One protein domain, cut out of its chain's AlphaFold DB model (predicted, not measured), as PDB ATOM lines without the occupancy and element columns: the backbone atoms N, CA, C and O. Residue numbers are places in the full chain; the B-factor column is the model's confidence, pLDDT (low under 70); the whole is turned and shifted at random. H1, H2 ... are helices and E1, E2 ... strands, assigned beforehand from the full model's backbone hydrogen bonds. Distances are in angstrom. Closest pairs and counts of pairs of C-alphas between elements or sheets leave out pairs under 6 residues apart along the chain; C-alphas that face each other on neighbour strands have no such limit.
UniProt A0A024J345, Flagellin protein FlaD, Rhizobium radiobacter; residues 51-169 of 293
ATOM      1  N   THR A  51      21.887  33.982  29.658       87.19
ATOM      2  CA  THR A  51      20.819  34.665  28.910       87.19
ATOM      3  C   THR A  51      20.867  34.408  27.402       87.19
ATOM      4  O   THR A  51      19.930  34.780  26.694       87.19
ATOM      5  N   GLY A  52      21.962  33.823  26.900       84.62
ATOM      6  CA  GLY A  52      22.216  33.571  25.476       84.62
ATOM      7  C   GLY A  52      22.659  34.794  24.662       84.62
ATOM      8  O   GLY A  52      23.079  34.641  23.514       84.62
ATOM      9  N   VAL A  53      22.605  36.002  25.237       88.50
ATOM     10  CA  VAL A  53      22.989  37.256  24.568       88.50
ATOM     11  C   VAL A  53      24.029  38.009  25.396       88.50
ATOM     12  O   VAL A  53      23.897  38.178  26.610       88.50
ATOM     13  N   LEU A  54      25.068  38.486  24.714       90.81
ATOM     14  CA  LEU A  54      26.210  39.191  25.288       90.81
ATOM     15  C   LEU A  54      26.337  40.575  24.653       90.81
ATOM     16  O   LEU A  54      26.076  40.746  23.461       90.81
ATOM     17  N   LYS A  55      26.792  41.562  25.427       90.44
ATOM     18  CA  LYS A  55      27.224  42.848  24.872       90.44
ATOM     19  C   LYS A  55      28.474  43.345  25.566       90.44
ATOM     20  O   LYS A  55      28.575  43.326  26.789       90.44
ATOM     21  N   GLN A  56      29.417  43.797  24.756       89.44
ATOM     22  CA  GLN A  56      30.689  44.309  25.219       89.44
ATOM     23  C   GLN A  56      30.645  45.836  25.348       89.44
ATOM     24  O   GLN A  56      30.080  46.527  24.497       89.44
ATOM     25  N   PHE A  57      31.245  46.352  26.416       89.88
ATOM     26  CA  PHE A  57      31.317  47.769  26.743       89.88
ATOM     27  C   PHE A  57      32.756  48.158  27.058       89.88
ATOM     28  O   PHE A  57      33.434  47.508  27.853       89.88
ATOM     29  N   GLU A  58      33.208  49.253  26.461       89.12
ATOM     30  CA  GLU A  58      34.500  49.852  26.768       89.12
ATOM     31  C   GLU A  58      34.312  50.893  27.873       89.12
ATOM     32  O   GLU A  58      33.688  51.936  27.667       89.12
ATOM     33  N   ILE A  59      34.809  50.583  29.071       89.75
ATOM     34  CA  ILE A  59      34.622  51.419  30.255       89.75
ATOM     35  C   ILE A  59      35.961  52.034  30.636       89.75
ATOM     36  O   ILE A  59      36.909  51.340  30.993       89.75
ATOM     37  N   THR A  60      36.031  53.360  30.584       90.38
ATOM     38  CA  THR A  60      37.167  54.131  31.084       90.38
ATOM     39  C   THR A  60      36.854  54.612  32.488       90.38
ATOM     40  O   THR A  60      35.888  55.341  32.705       90.38
ATOM     41  N   THR A  61      37.683  54.204  33.441       89.88
ATOM     42  CA  THR A  61      37.642  54.706  34.814       89.88
ATOM     43  C   THR A  61      38.861  55.579  35.047       89.88
ATOM     44  O   THR A  61      39.989  55.133  34.853       89.88
ATOM     45  N   THR A  62      38.642  56.818  35.469       92.44
ATOM     46  CA  THR A  62      39.701  57.738  35.875       92.44
ATOM     47  C   THR A  62      39.619  57.933  37.372       92.44
ATOM     48  O   THR A  62      38.652  58.509  37.858       92.44
ATOM     49  N   THR A  63      40.638  57.498  38.102       90.56
ATOM     50  CA  THR A  63      40.745  57.729  39.548       90.56
ATOM     51  C   THR A  63      42.027  58.496  39.813       90.56
ATOM     52  O   THR A  63      43.093  58.102  39.345       90.56
ATOM     53  N   ALA A  64      41.923  59.619  40.529       87.38
ATOM     54  CA  ALA A  64      43.068  60.482  40.848       87.38
ATOM     55  C   ALA A  64      43.914  60.890  39.614       87.38
ATOM     56  O   ALA A  64      45.135  61.005  39.693       87.38
ATOM     57  N   GLY A  65      43.264  61.100  38.463       86.19
ATOM     58  CA  GLY A  65      43.908  61.533  37.215       86.19
ATOM     59  C   GLY A  65      44.518  60.417  36.358       86.19
ATOM     60  O   GLY A  65      45.009  60.707  35.269       86.19
ATOM     61  N   VAL A  66      44.461  59.155  36.795       88.75
ATOM     62  CA  VAL A  66      44.904  57.997  36.002       88.75
ATOM     63  C   VAL A  66      43.695  57.343  35.344       88.75
ATOM     64  O   VAL A  66      42.832  56.821  36.045       88.75
ATOM     65  N   SER A  67      43.637  57.376  34.011       89.12
ATOM     66  CA  SER A  67      42.582  56.734  33.217       89.12
ATOM     67  C   SER A  67      42.980  55.318  32.818       89.12
ATOM     68  O   SER A  67      43.996  55.120  32.153       89.12
ATOM     69  N   THR A  68      42.154  54.343  33.179       85.69
ATOM     70  CA  THR A  68      42.269  52.949  32.741       85.69
ATOM     71  C   THR A  68      41.029  52.564  31.956       85.69
ATOM     72  O   THR A  68      39.918  52.648  32.486       85.69
ATOM     73  N   THR A  69      41.215  52.123  30.717       86.12
ATOM     74  CA  THR A  69      40.135  51.623  29.868       86.12
ATOM     75  C   THR A  69      40.148  50.104  29.877       86.12
ATOM     76  O   THR A  69      41.154  49.488  29.526       86.12
ATOM     77  N   THR A  70      39.045  49.499  30.308       84.19
ATOM     78  CA  THR A  70      38.879  48.048  30.359       84.19
ATOM     79  C   THR A  70      37.578  47.628  29.692       84.19
ATOM     80  O   THR A  70      36.546  48.304  29.752       84.19
ATOM     81  N   LEU A  71      37.650  46.488  29.016       87.38
ATOM     82  CA  LEU A  71      36.555  45.918  28.259       87.38
ATOM     83  C   LEU A  71      35.744  44.999  29.173       87.38
ATOM     84  O   LEU A  71      36.292  44.068  29.761       87.38
ATOM     85  N   HIS A  72      34.451  45.271  29.301       88.31
ATOM     86  CA  HIS A  72      33.534  44.483  30.116       88.31
ATOM     87  C   HIS A  72      32.483  43.839  29.224       88.31
ATOM     88  O   HIS A  72      31.832  44.521  28.433       88.31
ATOM     89  N   THR A  73      32.290  42.534  29.367       90.12
ATOM     90  CA  THR A  73      31.222  41.812  28.675       90.12
ATOM     91  C   THR A  73      30.073  41.597  29.650       90.12
ATOM     92  O   THR A  73      30.224  40.906  30.657       90.12
ATOM     93  N   ALA A  74      28.924  42.201  29.365       91.88
ATOM     94  CA  ALA A  74      27.723  42.083  30.178       91.88
ATOM     95  C   ALA A  74      26.772  41.032  29.604       91.88
ATOM     96  O   ALA A  74      26.667  40.871  28.382       91.88
ATOM     97  N   LYS A  75      26.032  40.366  30.496       93.06
ATOM     98  CA  LYS A  75      24.855  39.594  30.107       93.06
ATOM     99  C   LYS A  75      23.750  40.555  29.684       93.06
ATOM    100  O   LYS A  75      23.548  41.596  30.316       93.06
ATOM    101  N   VAL A  76      23.041  40.205  28.620       93.81
ATOM    102  CA  VAL A  76      21.902  40.979  28.126       93.81
ATOM    103  C   VAL A  76      20.624  40.206  28.390       93.81
ATOM    104  O   VAL A  76      20.537  39.033  28.042       93.81
ATOM    105  N   PHE A  77      19.637  40.873  28.973       94.00
ATOM    106  CA  PHE A  77      18.357  40.290  29.349       94.00
ATOM    107  C   PHE A  77      17.238  40.835  28.467       94.00
ATOM    108  O   PHE A  77      17.205  42.031  28.168       94.00
ATOM    109  N   THR A  78      16.290  39.984  28.091       93.81
ATOM    110  CA  THR A  78      14.984  40.428  27.591       93.81
ATOM    111  C   THR A  78      14.060  40.764  28.757       93.81
ATOM    112  O   THR A  78      14.275  40.325  29.888       93.81
ATOM    113  N   GLU A  79      12.988  41.508  28.496       90.38
ATOM    114  CA  GLU A  79      11.985  41.799  29.527       90.38
ATOM    115  C   GLU A  79      11.393  40.511  30.122       90.38
ATOM    116  O   GLU A  79      11.311  40.370  31.340       90.38
ATOM    117  N   ALA A  80      11.093  39.514  29.286       90.50
ATOM    118  CA  ALA A  80      10.608  38.215  29.745       90.50
ATOM    119  C   ALA A  80      11.602  37.511  30.685       90.50
ATOM    120  O   ALA A  80      11.185  36.940  31.690       90.50
ATOM    121  N   GLN A  81      12.909  37.582  30.399       92.62
ATOM    122  CA  GLN A  81      13.946  37.019  31.270       92.62
ATOM    123  C   GLN A  81      14.031  37.757  32.612       92.62
ATOM    124  O   GLN A  81      14.180  37.107  33.644       92.62
ATOM    125  N   LEU A  82      13.870  39.085  32.622       92.69
ATOM    126  CA  LEU A  82      13.820  39.859  33.867       92.69
ATOM    127  C   LEU A  82      12.602  39.479  34.726       92.69
ATOM    128  O   LEU A  82      12.727  39.327  35.939       92.69
ATOM    129  N   LEU A  83      11.425  39.295  34.115       91.75
ATOM    130  CA  LEU A  83      10.232  38.830  34.835       91.75
ATOM    131  C   LEU A  83      10.370  37.377  35.318       91.75
ATOM    132  O   LEU A  83       9.766  37.008  36.324       91.75
ATOM    133  N   ALA A  84      11.160  36.561  34.618       92.38
ATOM    134  CA  ALA A  84      11.353  35.145  34.915       92.38
ATOM    135  C   ALA A  84      12.416  34.860  35.989       92.38
ATOM    136  O   ALA A  84      12.657  33.688  36.288       92.38
ATOM    137  N   PHE A  85      13.048  35.877  36.590       91.94
ATOM    138  CA  PHE A  85      13.989  35.632  37.683       91.94
ATOM    139  C   PHE A  85      13.325  34.854  38.832       91.94
ATOM    140  O   PHE A  85      12.191  35.177  39.205       91.94
ATOM    141  N   PRO A  86      14.013  33.859  39.434       89.81
ATOM    142  CA  PRO A  86      13.442  33.045  40.500       89.81
ATOM    143  C   PRO A  86      13.014  33.894  41.696       89.81
ATOM    144  O   PRO A  86      13.818  34.635  42.258       89.81
ATOM    145  N   SER A  87      11.783  33.735  42.164       87.75
ATOM    146  CA  SER A  87      11.227  34.496  43.287       87.75
ATOM    147  C   SER A  87      10.322  33.619  44.153       87.75
ATOM    148  O   SER A  87       9.654  32.706  43.673       87.75
ATOM    149  N   GLY A  88      10.303  33.888  45.463       81.62
ATOM    150  CA  GLY A  88       9.321  33.302  46.389       81.62
ATOM    151  C   GLY A  88       7.953  34.003  46.353       81.62
ATOM    152  O   GLY A  88       7.053  33.646  47.108       81.62
ATOM    153  N   SER A  89       7.816  35.032  45.513       84.38
ATOM    154  CA  SER A  89       6.624  35.857  45.288       84.38
ATOM    155  C   SER A  89       6.545  36.211  43.797       84.38
ATOM    156  O   SER A  89       7.214  35.582  42.992       84.38
ATOM    157  N   THR A  90       5.745  37.193  43.388       83.56
ATOM    158  CA  THR A  90       5.770  37.684  42.003       83.56
ATOM    159  C   THR A  90       6.969  38.610  41.812       83.56
ATOM    160  O   THR A  90       7.034  39.659  42.453       83.56
ATOM    161  N   THR A  91       7.905  38.245  40.927       88.19
ATOM    162  CA  THR A  91       8.961  39.162  40.473       88.19
ATOM    163  C   THR A  91       8.307  40.403  39.883       88.19
ATOM    164  O   THR A  91       7.439  40.309  39.015       88.19
ATOM    165  N   THR A  92       8.705  41.572  40.371       86.19
ATOM    166  CA  THR A  92       8.172  42.845  39.883       86.19
ATOM    167  C   THR A  92       9.224  43.537  39.044       86.19
ATOM    168  O   THR A  92      10.362  43.717  39.475       86.19
ATOM    169  N   VAL A  93       8.828  43.910  37.836       91.75
ATOM    170  CA  VAL A  93       9.638  44.667  36.890       91.75
ATOM    171  C   VAL A  93       8.874  45.959  36.638       91.75
ATOM    172  O   VAL A  93       7.706  45.921  36.251       91.75
ATOM    173  N   SER A  94       9.471  47.102  36.976       91.06
ATOM    174  CA  SER A  94       8.797  48.391  36.799       91.06
ATOM    175  C   SER A  94       8.559  48.678  35.319       91.06
ATOM    176  O   SER A  94       9.301  48.211  34.458       91.06
ATOM    177  N   ALA A  95       7.582  49.537  35.021       87.44
ATOM    178  CA  ALA A  95       7.540  50.160  33.706       87.44
ATOM    179  C   ALA A  95       8.876  50.877  33.438       87.44
ATOM    180  O   ALA A  95       9.477  51.439  34.362       87.44
ATOM    181  N   ALA A  96       9.331  50.838  32.187       86.06
ATOM    182  CA  ALA A  96      10.525  51.560  31.783       86.06
ATOM    183  C   ALA A  96      10.318  53.066  31.983       86.06
ATOM    184  O   ALA A  96       9.308  53.627  31.553       86.06
ATOM    185  N   ASP A  97      11.283  53.722  32.624       86.00
ATOM    186  CA  ASP A  97      11.298  55.176  32.729       86.00
ATOM    187  C   ASP A  97      11.309  55.782  31.319       86.00
ATOM    188  O   ASP A  97      12.171  55.466  30.497       86.00
ATOM    189  N   ALA A  98      10.346  56.655  31.025       80.81
ATOM    190  CA  ALA A  98      10.165  57.202  29.682       80.81
ATOM    191  C   ALA A  98      11.342  58.077  29.213       80.81
ATOM    192  O   ALA A  98      11.499  58.301  28.014       80.81
ATOM    193  N   THR A  99      12.153  58.584  30.143       79.69
ATOM    194  CA  THR A  99      13.304  59.439  29.841       79.69
ATOM    195  C   THR A  99      14.593  58.635  29.778       79.69
ATOM    196  O   THR A  99      15.444  58.905  28.938       79.69
ATOM    197  N   THR A 100      14.757  57.661  30.674       79.62
ATOM    198  CA  THR A 100      16.033  56.957  30.855       79.62
ATOM    199  C   THR A 100      16.016  55.522  30.365       79.62
ATOM    200  O   THR A 100      17.063  54.891  30.350       79.62
ATOM    201  N   GLY A 101      14.854  54.952  30.052       84.69
ATOM    202  CA  GLY A 101      14.718  53.528  29.744       84.69
ATOM    203  C   GLY A 101      15.187  52.609  30.878       84.69
ATOM    204  O   GLY A 101      15.538  51.459  30.615       84.69
ATOM    205  N   LEU A 102      15.253  53.116  32.120       89.44
ATOM    206  CA  LEU A 102      15.609  52.311  33.284       89.44
ATOM    207  C   LEU A 102      14.395  51.526  33.754       89.44
ATOM    208  O   LEU A 102      13.275  52.030  33.783       89.44
ATOM    209  N   VAL A 103      14.657  50.306  34.180       92.06
ATOM    210  CA  VAL A 103      13.692  49.395  34.767       92.06
ATOM    211  C   VAL A 103      14.266  48.903  36.088       92.06
ATOM    212  O   VAL A 103      15.462  48.631  36.189       92.06
ATOM    213  N   THR A 104      13.434  48.785  37.114       92.44
ATOM    214  CA  THR A 104      13.829  48.190  38.391       92.44
ATOM    215  C   THR A 104      13.230  46.804  38.526       92.44
ATOM    216  O   THR A 104      12.015  46.647  38.404       92.44
ATOM    217  N   VAL A 105      14.077  45.825  38.827       93.38
ATOM    218  CA  VAL A 105      13.673  44.470  39.205       93.38
ATOM    219  C   VAL A 105      13.690  44.368  40.725       93.38
ATOM    220  O   VAL A 105      14.696  44.698  41.359       93.38
ATOM    221  N   ALA A 106      12.592  43.892  41.305       91.81
ATOM    222  CA  ALA A 106      12.464  43.651  42.736       91.81
ATOM    223  C   ALA A 106      11.784  42.306  43.036       91.81
ATOM    224  O   ALA A 106      11.020  41.775  42.225       91.81
ATOM    225  N   ALA A 107      12.031  41.805  44.251       91.00
ATOM    226  CA  ALA A 107      11.535  40.538  44.795       91.00
ATOM    227  C   ALA A 107      12.109  39.256  44.154       91.00
ATOM    228  O   ALA A 107      11.566  38.172  44.374       91.00
ATOM    229  N   ALA A 108      13.231  39.344  43.432       91.00
ATOM    230  CA  ALA A 108      14.000  38.163  43.047       91.00
ATOM    231  C   ALA A 108      14.684  37.536  44.277       91.00
ATOM    232  O   ALA A 108      15.120  38.238  45.193       91.00
ATOM    233  N   THR A 109      14.785  36.208  44.299       90.88
ATOM    234  CA  THR A 109      15.369  35.427  45.403       90.88
ATOM    235  C   THR A 109      16.860  35.708  45.555       90.88
ATOM    236  O   THR A 109      17.352  35.840  46.676       90.88
ATOM    237  N   ALA A 110      17.593  35.810  44.444       87.69
ATOM    238  CA  ALA A 110      19.008  36.137  44.479       87.69
ATOM    239  C   ALA A 110      19.196  37.660  44.501       87.69
ATOM    240  O   ALA A 110      18.675  38.381  43.651       87.69
ATOM    241  N   ALA A 111      19.970  38.165  45.468       86.88
ATOM    242  CA  ALA A 111      20.228  39.601  45.611       86.88
ATOM    243  C   ALA A 111      20.795  40.220  44.321       86.88
ATOM    244  O   ALA A 111      20.360  41.299  43.926       86.88
ATOM    245  N   LYS A 112      21.667  39.475  43.631       85.56
ATOM    246  CA  LYS A 112      22.265  39.831  42.338       85.56
ATOM    247  C   LYS A 112      21.269  40.134  41.217       85.56
ATOM    248  O   LYS A 112      21.589  40.893  40.306       85.56
ATOM    249  N   ASP A 113      20.054  39.597  41.277       89.69
ATOM    250  CA  ASP A 113      19.047  39.815  40.236       89.69
ATOM    251  C   ASP A 113      18.264  41.114  40.479       89.69
ATOM    252  O   ASP A 113      17.855  41.782  39.530       89.69
ATOM    253  N   ASN A 114      18.138  41.549  41.738       90.38
ATOM    254  CA  ASN A 114      17.426  42.773  42.116       90.38
ATOM    255  C   ASN A 114      18.244  44.034  41.818       90.38
ATOM    256  O   ASN A 114      19.448  44.063  42.056       90.38
ATOM    257  N   GLY A 115      17.604  45.103  41.349       91.06
ATOM    258  CA  GLY A 115      18.257  46.393  41.104       91.06
ATOM    259  C   GLY A 115      17.824  47.053  39.799       91.06
ATOM    260  O   GLY A 115      16.780  46.723  39.236       91.06
ATOM    261  N   THR A 116      18.624  48.008  39.331       92.38
ATOM    262  CA  THR A 116      18.365  48.783  38.113       92.38
ATOM    263  C   THR A 116      18.948  48.122  36.868       92.38
ATOM    264  O   THR A 116      20.081  47.640  36.866       92.38
ATOM    265  N   TYR A 117      18.177  48.148  35.787       93.19
ATOM    266  CA  TYR A 117      18.553  47.671  34.464       93.19
ATOM    267  C   TYR A 117      18.282  48.764  33.433       93.19
ATOM    268  O   TYR A 117      17.262  49.445  33.503       93.19
ATOM    269  N   PHE A 118      19.191  48.946  32.482       92.69
ATOM    270  CA  PHE A 118      19.117  49.979  31.450       92.69
ATOM    271  C   PHE A 118      18.832  49.369  30.083       92.69
ATOM    272  O   PHE A 118      19.513  48.421  29.680       92.69
ATOM    273  N   LYS A 119      17.848  49.922  29.361       91.75
ATOM    274  CA  LYS A 119      17.540  49.524  27.984       91.75
ATOM    275  C   LYS A 119      18.666  49.962  27.044       91.75
ATOM    276  O   LYS A 119      18.892  51.147  26.832       91.75
ATOM    277  N   ILE A 120      19.336  48.992  26.430       90.94
ATOM    278  CA  ILE A 120      20.474  49.201  25.516       90.94
ATOM    279  C   ILE A 120      20.094  49.118  24.033       90.94
ATOM    280  O   ILE A 120      20.963  49.277  23.170       90.94
ATOM    281  N   GLY A 121      18.832  48.810  23.738       89.75
ATOM    282  CA  GLY A 121      18.309  48.660  22.387       89.75
ATOM    283  C   GLY A 121      17.200  47.620  22.315       89.75
ATOM    284  O   GLY A 121      16.566  47.298  23.322       89.75
ATOM    285  N   GLU A 122      16.988  47.107  21.111       91.44
ATOM    286  CA  GLU A 122      16.024  46.054  20.793       91.44
ATOM    287  C   GLU A 122      16.716  44.976  19.953       91.44
ATOM    288  O   GLU A 122      17.690  45.262  19.249       91.44
ATOM    289  N   ASN A 123      16.251  43.731  20.048       88.12
ATOM    290  CA  ASN A 123      16.710  42.659  19.166       88.12
ATOM    291  C   ASN A 123      16.014  42.730  17.792       88.12
ATOM    292  O   ASN A 123      15.138  43.560  17.554       88.12
ATOM    293  N   ALA A 124      16.378  41.828  16.876       85.50
ATOM    294  CA  ALA A 124      15.769  41.760  15.544       85.50
ATOM    295  C   ALA A 124      14.250  41.473  15.565       85.50
ATOM    296  O   ALA A 124      13.567  41.754  14.583       85.50
ATOM    297  N   ALA A 125      13.726  40.936  16.671       87.56
ATOM    298  CA  ALA A 125      12.301  40.695  16.886       87.56
ATOM    299  C   ALA A 125      11.571  41.893  17.531       87.56
ATOM    300  O   ALA A 125      10.363  41.820  17.748       87.56
ATOM    301  N   GLY A 126      12.274  42.995  17.819       88.44
ATOM    302  CA  GLY A 126      11.718  44.186  18.470       88.44
ATOM    303  C   GLY A 126      11.590  44.076  19.993       88.44
ATOM    304  O   GLY A 126      10.984  44.940  20.622       88.44
ATOM    305  N   GLU A 127      12.144  43.033  20.614       91.31
ATOM    306  CA  GLU A 127      12.135  42.886  22.070       91.31
ATOM    307  C   GLU A 127      13.213  43.771  22.694       91.31
ATOM    308  O   GLU A 127      14.366  43.779  22.251       91.31
ATOM    309  N   ALA A 128      12.852  44.498  23.751       91.44
ATOM    310  CA  ALA A 128      13.784  45.353  24.469       91.44
ATOM    311  C   ALA A 128      14.884  44.533  25.165       91.44
ATOM    312  O   ALA A 128      14.618  43.526  25.824       91.44
ATOM    313  N   LEU A 129      16.119  45.014  25.028       93.06
ATOM    314  CA  LEU A 129      17.323  44.421  25.596       93.06
ATOM    315  C   LEU A 129      17.845  45.282  26.739       93.06
ATOM    316  O   LEU A 129      17.998  46.497  26.590       93.06
ATOM    317  N   TYR A 130      18.176  44.641  27.854       94.00
ATOM    318  CA  TYR A 130      18.551  45.294  29.098       94.00
ATOM    319  C   TYR A 130      19.885  44.781  29.636       94.00
ATOM    320  O   TYR A 130      20.209  43.602  29.507       94.00
ATOM    321  N   VAL A 131      20.643  45.658  30.292       94.25
ATOM    322  CA  VAL A 131      21.846  45.298  31.063       94.25
ATOM    323  C   VAL A 131      21.735  45.839  32.479       94.25
ATOM    324  O   VAL A 131      21.114  46.881  32.691       94.25
ATOM    325  N   LYS A 132      22.343  45.152  33.448       92.94
ATOM    326  CA  LYS A 132      22.427  45.646  34.827       92.94
ATOM    327  C   LYS A 132      23.192  46.970  34.840       92.94
ATOM    328  O   LYS A 132      24.278  47.077  34.268       92.94
ATOM    329  N   ALA A 133      22.616  47.978  35.476       92.06
ATOM    330  CA  ALA A 133      23.154  49.327  35.474       92.06
ATOM    331  C   ALA A 133      23.141  49.925  36.877       92.06
ATOM    332  O   ALA A 133      22.334  49.539  37.721       92.06
ATOM    333  N   ASN A 134      23.993  50.922  37.084       88.06
ATOM    334  CA  ASN A 134      24.041  51.740  38.282       88.06
ATOM    335  C   ASN A 134      23.769  53.198  37.907       88.06
ATOM    336  O   ASN A 134      24.325  53.711  36.941       88.06
ATOM    337  N   ASN A 135      22.912  53.868  38.670       86.12
ATOM    338  CA  ASN A 135      22.592  55.286  38.481       86.12
ATOM    339  C   ASN A 135      23.085  56.155  39.654       86.12
ATOM    340  O   ASN A 135      22.642  57.288  39.851       86.12
ATOM    341  N   THR A 136      23.970  55.596  40.476       84.88
ATOM    342  CA  THR A 136      24.654  56.291  41.562       84.88
ATOM    343  C   THR A 136      25.944  56.878  41.016       84.88
ATOM    344  O   THR A 136      26.682  56.202  40.299       84.88
ATOM    345  N   ALA A 137      26.231  58.133  41.359       83.62
ATOM    346  CA  ALA A 137      27.502  58.742  40.995       83.62
ATOM    347  C   ALA A 137      28.677  57.906  41.549       83.62
ATOM    348  O   ALA A 137      28.590  57.415  42.681       83.62
ATOM    349  N   PRO A 138      29.774  57.750  40.785       85.12
ATOM    350  CA  PRO A 138      30.974  57.084  41.272       85.12
ATOM    351  C   PRO A 138      31.545  57.815  42.493       85.12
ATOM    352  O   PRO A 138      31.212  58.972  42.769       85.12
ATOM    353  N   ALA A 139      32.424  57.133  43.229       85.75
ATOM    354  CA  ALA A 139      33.084  57.704  44.397       85.75
ATOM    355  C   ALA A 139      33.749  59.056  44.075       85.75
ATOM    356  O   ALA A 139      34.235  59.286  42.965       85.75
ATOM    357  N   ALA A 140      33.785  59.957  45.060       85.06
ATOM    358  CA  ALA A 140      34.366  61.283  44.883       85.06
ATOM    359  C   ALA A 140      35.818  61.191  44.376       85.06
ATOM    360  O   ALA A 140      36.652  60.517  44.977       85.06
ATOM    361  N   GLY A 141      36.116  61.884  43.272       83.00
ATOM    362  CA  GLY A 141      37.434  61.846  42.625       83.00
ATOM    363  C   GLY A 141      37.618  60.727  41.592       83.00
ATOM    364  O   GLY A 141      38.707  60.618  41.018       83.00
ATOM    365  N   THR A 142      36.570  59.944  41.325       88.62
ATOM    366  CA  THR A 142      36.521  58.964  40.238       88.62
ATOM    367  C   THR A 142      35.517  59.394  39.169       88.62
ATOM    368  O   THR A 142      34.396  59.792  39.477       88.62
ATOM    369  N   THR A 143      35.894  59.286  37.897       89.00
ATOM    370  CA  THR A 143      34.970  59.392  36.759       89.00
ATOM    371  C   THR A 143      34.914  58.062  36.026       89.00
ATOM    372  O   THR A 143      35.944  57.426  35.836       89.00
ATOM    373  N   VAL A 144      33.725  57.648  35.600       89.94
ATOM    374  CA  VAL A 144      33.497  56.387  34.878       89.94
ATOM    375  C   VAL A 144      32.766  56.696  33.576       89.94
ATOM    376  O   VAL A 144      31.926  57.599  33.546       89.94
ATOM    377  N   THR A 145      33.069  55.969  32.500       90.38
ATOM    378  CA  THR A 145      32.316  56.052  31.241       90.38
ATOM    379  C   THR A 145      30.834  55.776  31.475       90.38
ATOM    380  O   THR A 145      30.451  54.768  32.066       90.38
ATOM    381  N   THR A 146      29.993  56.671  30.971       89.69
ATOM    382  CA  THR A 146      28.537  56.567  31.053       89.69
ATOM    383  C   THR A 146      28.015  55.717  29.896       89.69
ATOM    384  O   THR A 146      28.357  55.987  28.745       89.69
ATOM    385  N   ILE A 147      27.162  54.730  30.169       89.44
ATOM    386  CA  ILE A 147      26.468  53.940  29.133       89.44
ATOM    387  C   ILE A 147      25.139  54.570  28.701       89.44
ATOM    388  O   ILE A 147      24.562  54.180  27.689       89.44
ATOM    389  N   GLY A 148      24.662  55.550  29.463       85.69
ATOM    390  CA  GLY A 148      23.448  56.296  29.185       85.69
ATOM    391  C   GLY A 148      23.390  57.568  30.017       85.69
ATOM    392  O   GLY A 148      24.169  57.762  30.953       85.69
ATOM    393  N   THR A 149      22.449  58.437  29.673       77.88
ATOM    394  CA  THR A 149      22.131  59.623  30.469       77.88
ATOM    395  C   THR A 149      20.779  59.406  31.132       77.88
ATOM    396  O   THR A 149      19.810  59.010  30.487       77.88
ATOM    397  N   GLY A 150      20.724  59.603  32.444       66.19
ATOM    398  CA  GLY A 150      19.474  59.704  33.176       66.19
ATOM    399  C   GLY A 150      18.875  61.088  32.955       66.19
ATOM    400  O   GLY A 150      19.597  62.064  32.789       66.19
ATOM    401  N   GLY A 151      17.549  61.151  32.927       63.56
ATOM    402  CA  GLY A 151      16.739  62.274  32.480       63.56
ATOM    403  C   GLY A 151      16.825  63.504  33.376       63.56
ATOM    404  O   GLY A 151      17.897  64.035  33.623       63.56
ATOM    405  N   SER A 152      15.677  63.976  33.869       53.75
ATOM    406  CA  SER A 152      15.477  65.296  34.506       53.75
ATOM    407  C   SER A 152      16.421  65.665  35.677       53.75
ATOM    408  O   SER A 152      16.400  66.799  36.144       53.75
ATOM    409  N   SER A 153      17.274  64.750  36.148       60.97
ATOM    410  CA  SER A 153      18.270  64.987  37.204       60.97
ATOM    411  C   SER A 153      19.737  64.885  36.754       60.97
ATOM    412  O   SER A 153      20.609  64.986  37.608       60.97
ATOM    413  N   ASN A 154      20.042  64.706  35.457       59.84
ATOM    414  CA  ASN A 154      21.411  64.531  34.930       59.84
ATOM    415  C   ASN A 154      22.223  63.419  35.630       59.84
ATOM    416  O   ASN A 154      23.455  63.460  35.639       59.84
ATOM    417  N   ASN A 155      21.565  62.424  36.234       77.31
ATOM    418  CA  ASN A 155      22.289  61.288  36.792       77.31
ATOM    419  C   ASN A 155      22.769  60.416  35.643       77.31
ATOM    420  O   ASN A 155      21.980  59.919  34.848       77.31
ATOM    421  N   ASN A 156      24.074  60.258  35.535       87.06
ATOM    422  CA  ASN A 156      24.662  59.387  34.540       87.06
ATOM    423  C   ASN A 156      24.385  57.923  34.880       87.06
ATOM    424  O   ASN A 156      24.410  57.527  36.044       87.06
ATOM    425  N   ILE A 157      24.178  57.124  33.837       90.00
ATOM    426  CA  ILE A 157      23.972  55.688  33.963       90.00
ATOM    427  C   ILE A 157      25.293  55.006  33.649       90.00
ATOM    428  O   ILE A 157      25.908  55.249  32.606       90.00
ATOM    429  N   TYR A 158      25.716  54.137  34.550       90.81
ATOM    430  CA  TYR A 158      26.947  53.372  34.477       90.81
ATOM    431  C   TYR A 158      26.618  51.893  34.327       90.81
ATOM    432  O   TYR A 158      25.577  51.425  34.790       90.81
ATOM    433  N   LEU A 159      27.510  51.147  33.683       92.00
ATOM    434  CA  LEU A 159      27.429  49.693  33.716       92.00
ATOM    435  C   LEU A 159      27.731  49.227  35.143       92.00
ATOM    436  O   LEU A 159      28.728  49.661  35.724       92.00
ATOM    437  N   GLU A 160      26.893  48.355  35.703       90.06
ATOM    438  CA  GLU A 160      27.215  47.735  36.987       90.06
ATOM    439  C   GLU A 160      28.294  46.673  36.758       90.06
ATOM    440  O   GLU A 160      28.094  45.724  36.002       90.06
ATOM    441  N   THR A 161      29.460  46.874  37.367       86.31
ATOM    442  CA  THR A 161      30.659  46.041  37.170       86.31
ATOM    443  C   THR A 161      31.127  45.387  38.468       86.31
ATOM    444  O   THR A 161      32.130  44.672  38.470       86.31
ATOM    445  N   ALA A 162      30.414  45.596  39.581       78.06
ATOM    446  CA  ALA A 162      30.740  44.980  40.853       78.06
ATOM    447  C   ALA A 162      30.723  43.448  40.748       78.06
ATOM    448  O   ALA A 162      29.738  42.828  40.347       78.06
ATOM    449  N   ALA A 163      31.815  42.816  41.186       61.84
ATOM    450  CA  ALA A 163      31.968  41.361  41.154       61.84
ATOM    451  C   ALA A 163      30.891  40.612  41.969       61.84
ATOM    452  O   ALA A 163      30.615  39.450  41.692       61.84
ATOM    453  N   ALA A 164      30.276  41.276  42.955       64.56
ATOM    454  CA  ALA A 164      29.209  40.709  43.779       64.56
ATOM    455  C   ALA A 164      27.861  40.581  43.044       64.56
ATOM    456  O   ALA A 164      27.008  39.813  43.485       64.56
ATOM    457  N   ASP A 165      27.665  41.308  41.940       69.25
ATOM    458  CA  ASP A 165      26.400  41.312  41.206       69.25
ATOM    459  C   ASP A 165      26.295  40.187  40.171       69.25
ATOM    460  O   ASP A 165      25.198  39.941  39.700       69.25
ATOM    461  N   SER A 166      27.370  39.477  39.797       72.75
ATOM    462  CA  SER A 166      27.362  38.301  38.884       72.75
ATOM    463  C   SER A 166      26.523  38.403  37.581       72.75
ATOM    464  O   SER A 166      26.321  37.390  36.907       72.75
ATOM    465  N   GLN A 167      26.062  39.599  37.186       87.81
ATOM    466  CA  GLN A 167      25.336  39.861  35.933       87.81
ATOM    467  C   GLN A 167      26.279  40.252  34.784       87.81
ATOM    468  O   GLN A 167      25.847  40.505  33.658       87.81
ATOM    469  N   MET A 168      27.584  40.286  35.056       89.19
ATOM    470  CA  MET A 168      28.608  40.244  34.018       89.19
ATOM    471  C   MET A 168      28.700  38.836  33.435       89.19
ATOM    472  O   MET A 168      28.397  37.841  34.097       89.19
ATOM    473  N   ALA A 169      29.093  38.757  32.168       89.88
ATOM    474  CA  ALA A 169      29.317  37.483  31.515       89.88
ATOM    475  C   ALA A 169      30.518  36.774  32.147       89.88
ATOM    476  O   ALA A 169      31.514  37.408  32.507       89.88
TER     477      ALA A 169
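AT A GLANCE: This is residues 51 to 169 of the 293 residues of the protein "Flagellin protein FlaD" of Rhizobium radiobacter (UniProt A0A024J345). A strongly twisted sheet of four strands, E3, E4, E5 and E7, makes the core, and a long two-stranded hairpin, E1 and E2, starts beside E5 and reaches away from it, making much of the length. The short strand E6 pairs with E1 near the hairpin's tip, and the small helix H1 sits beside the core sheet at the other end. The printed part has 119 residues, with named elements in the order E1 E2 H1 E3 E4 E5 E6 E7; both sheets, E3 E4 E5 E7 and E2 E1 E6, are antiparallel. The class is mostly strand, though under half of the residues are in named elements. The whole is compact, with a radius of gyration of the C-alphas of 14.5 A and spans of 45 by 30 by 30 A.

HOW THE PARTS SIT: E3, residues 102 to 106, E4, residues 115 to 122, and E5, residues 128 to 134, form a meander, each strand the antiparallel neighbour of the one before. Between E3 and E4, N 103 and O 117 are 2.8 A apart; between E4 and E5, N 118 and O 131 are 2.8 A apart. E7, residues 156 to 159, is an edge strand, with N 134 and O 158 of the pair E5 and E7 2.8 A apart. The pairing is staggered: E5 pairs with E4 over residues 128 to 132 and with E7 over 133 to 134. H1, residues 79 to 83, is on this sheet at the sheet's level, beside the strands; its closest C-alphas to E5 are those of Glu 79 and Ala 128, 6.4 A. Its O i to N i+4 pair is within hydrogen-bond range. E1, residues 54 to 63, and E2, residues 66 to 75, are a hairpin, with N 57 and O 72 2.8 A apart. The closest C-alphas of E2 and E5 are those of Lys 75 and Val 131, 6.5 A, and residues 77 to 78 pair antiparallel with residues 129 to 130 of E5. E6, residues 142 to 144, is antiparallel to E1, with N 62 and O 143 2.8 A apart. E1 and E4 are apart.

IN THESE COORDINATES: E4 is 20.4 A long, E5 18.4 A, E3 13.2 A and E7 10.1 A. E1 begins at C-alpha 54, (26.210, 39.191, 25.288), and is 27.5 A long; E2 is 27.8 A. H1 and E6 are short. E7 ends at C-alpha 159, (27.429, 49.693, 33.716).

THE WHOLE: The C-alphas of Gly 65 and Ser 89, the two farthest apart, are 46.0 A apart. The printed part has no cut. The links H1 to E3 and E6 to E7 are long. Mean pLDDT of the printed part is 86.8; residues 150 to 154 and 163 to 165 are under 70.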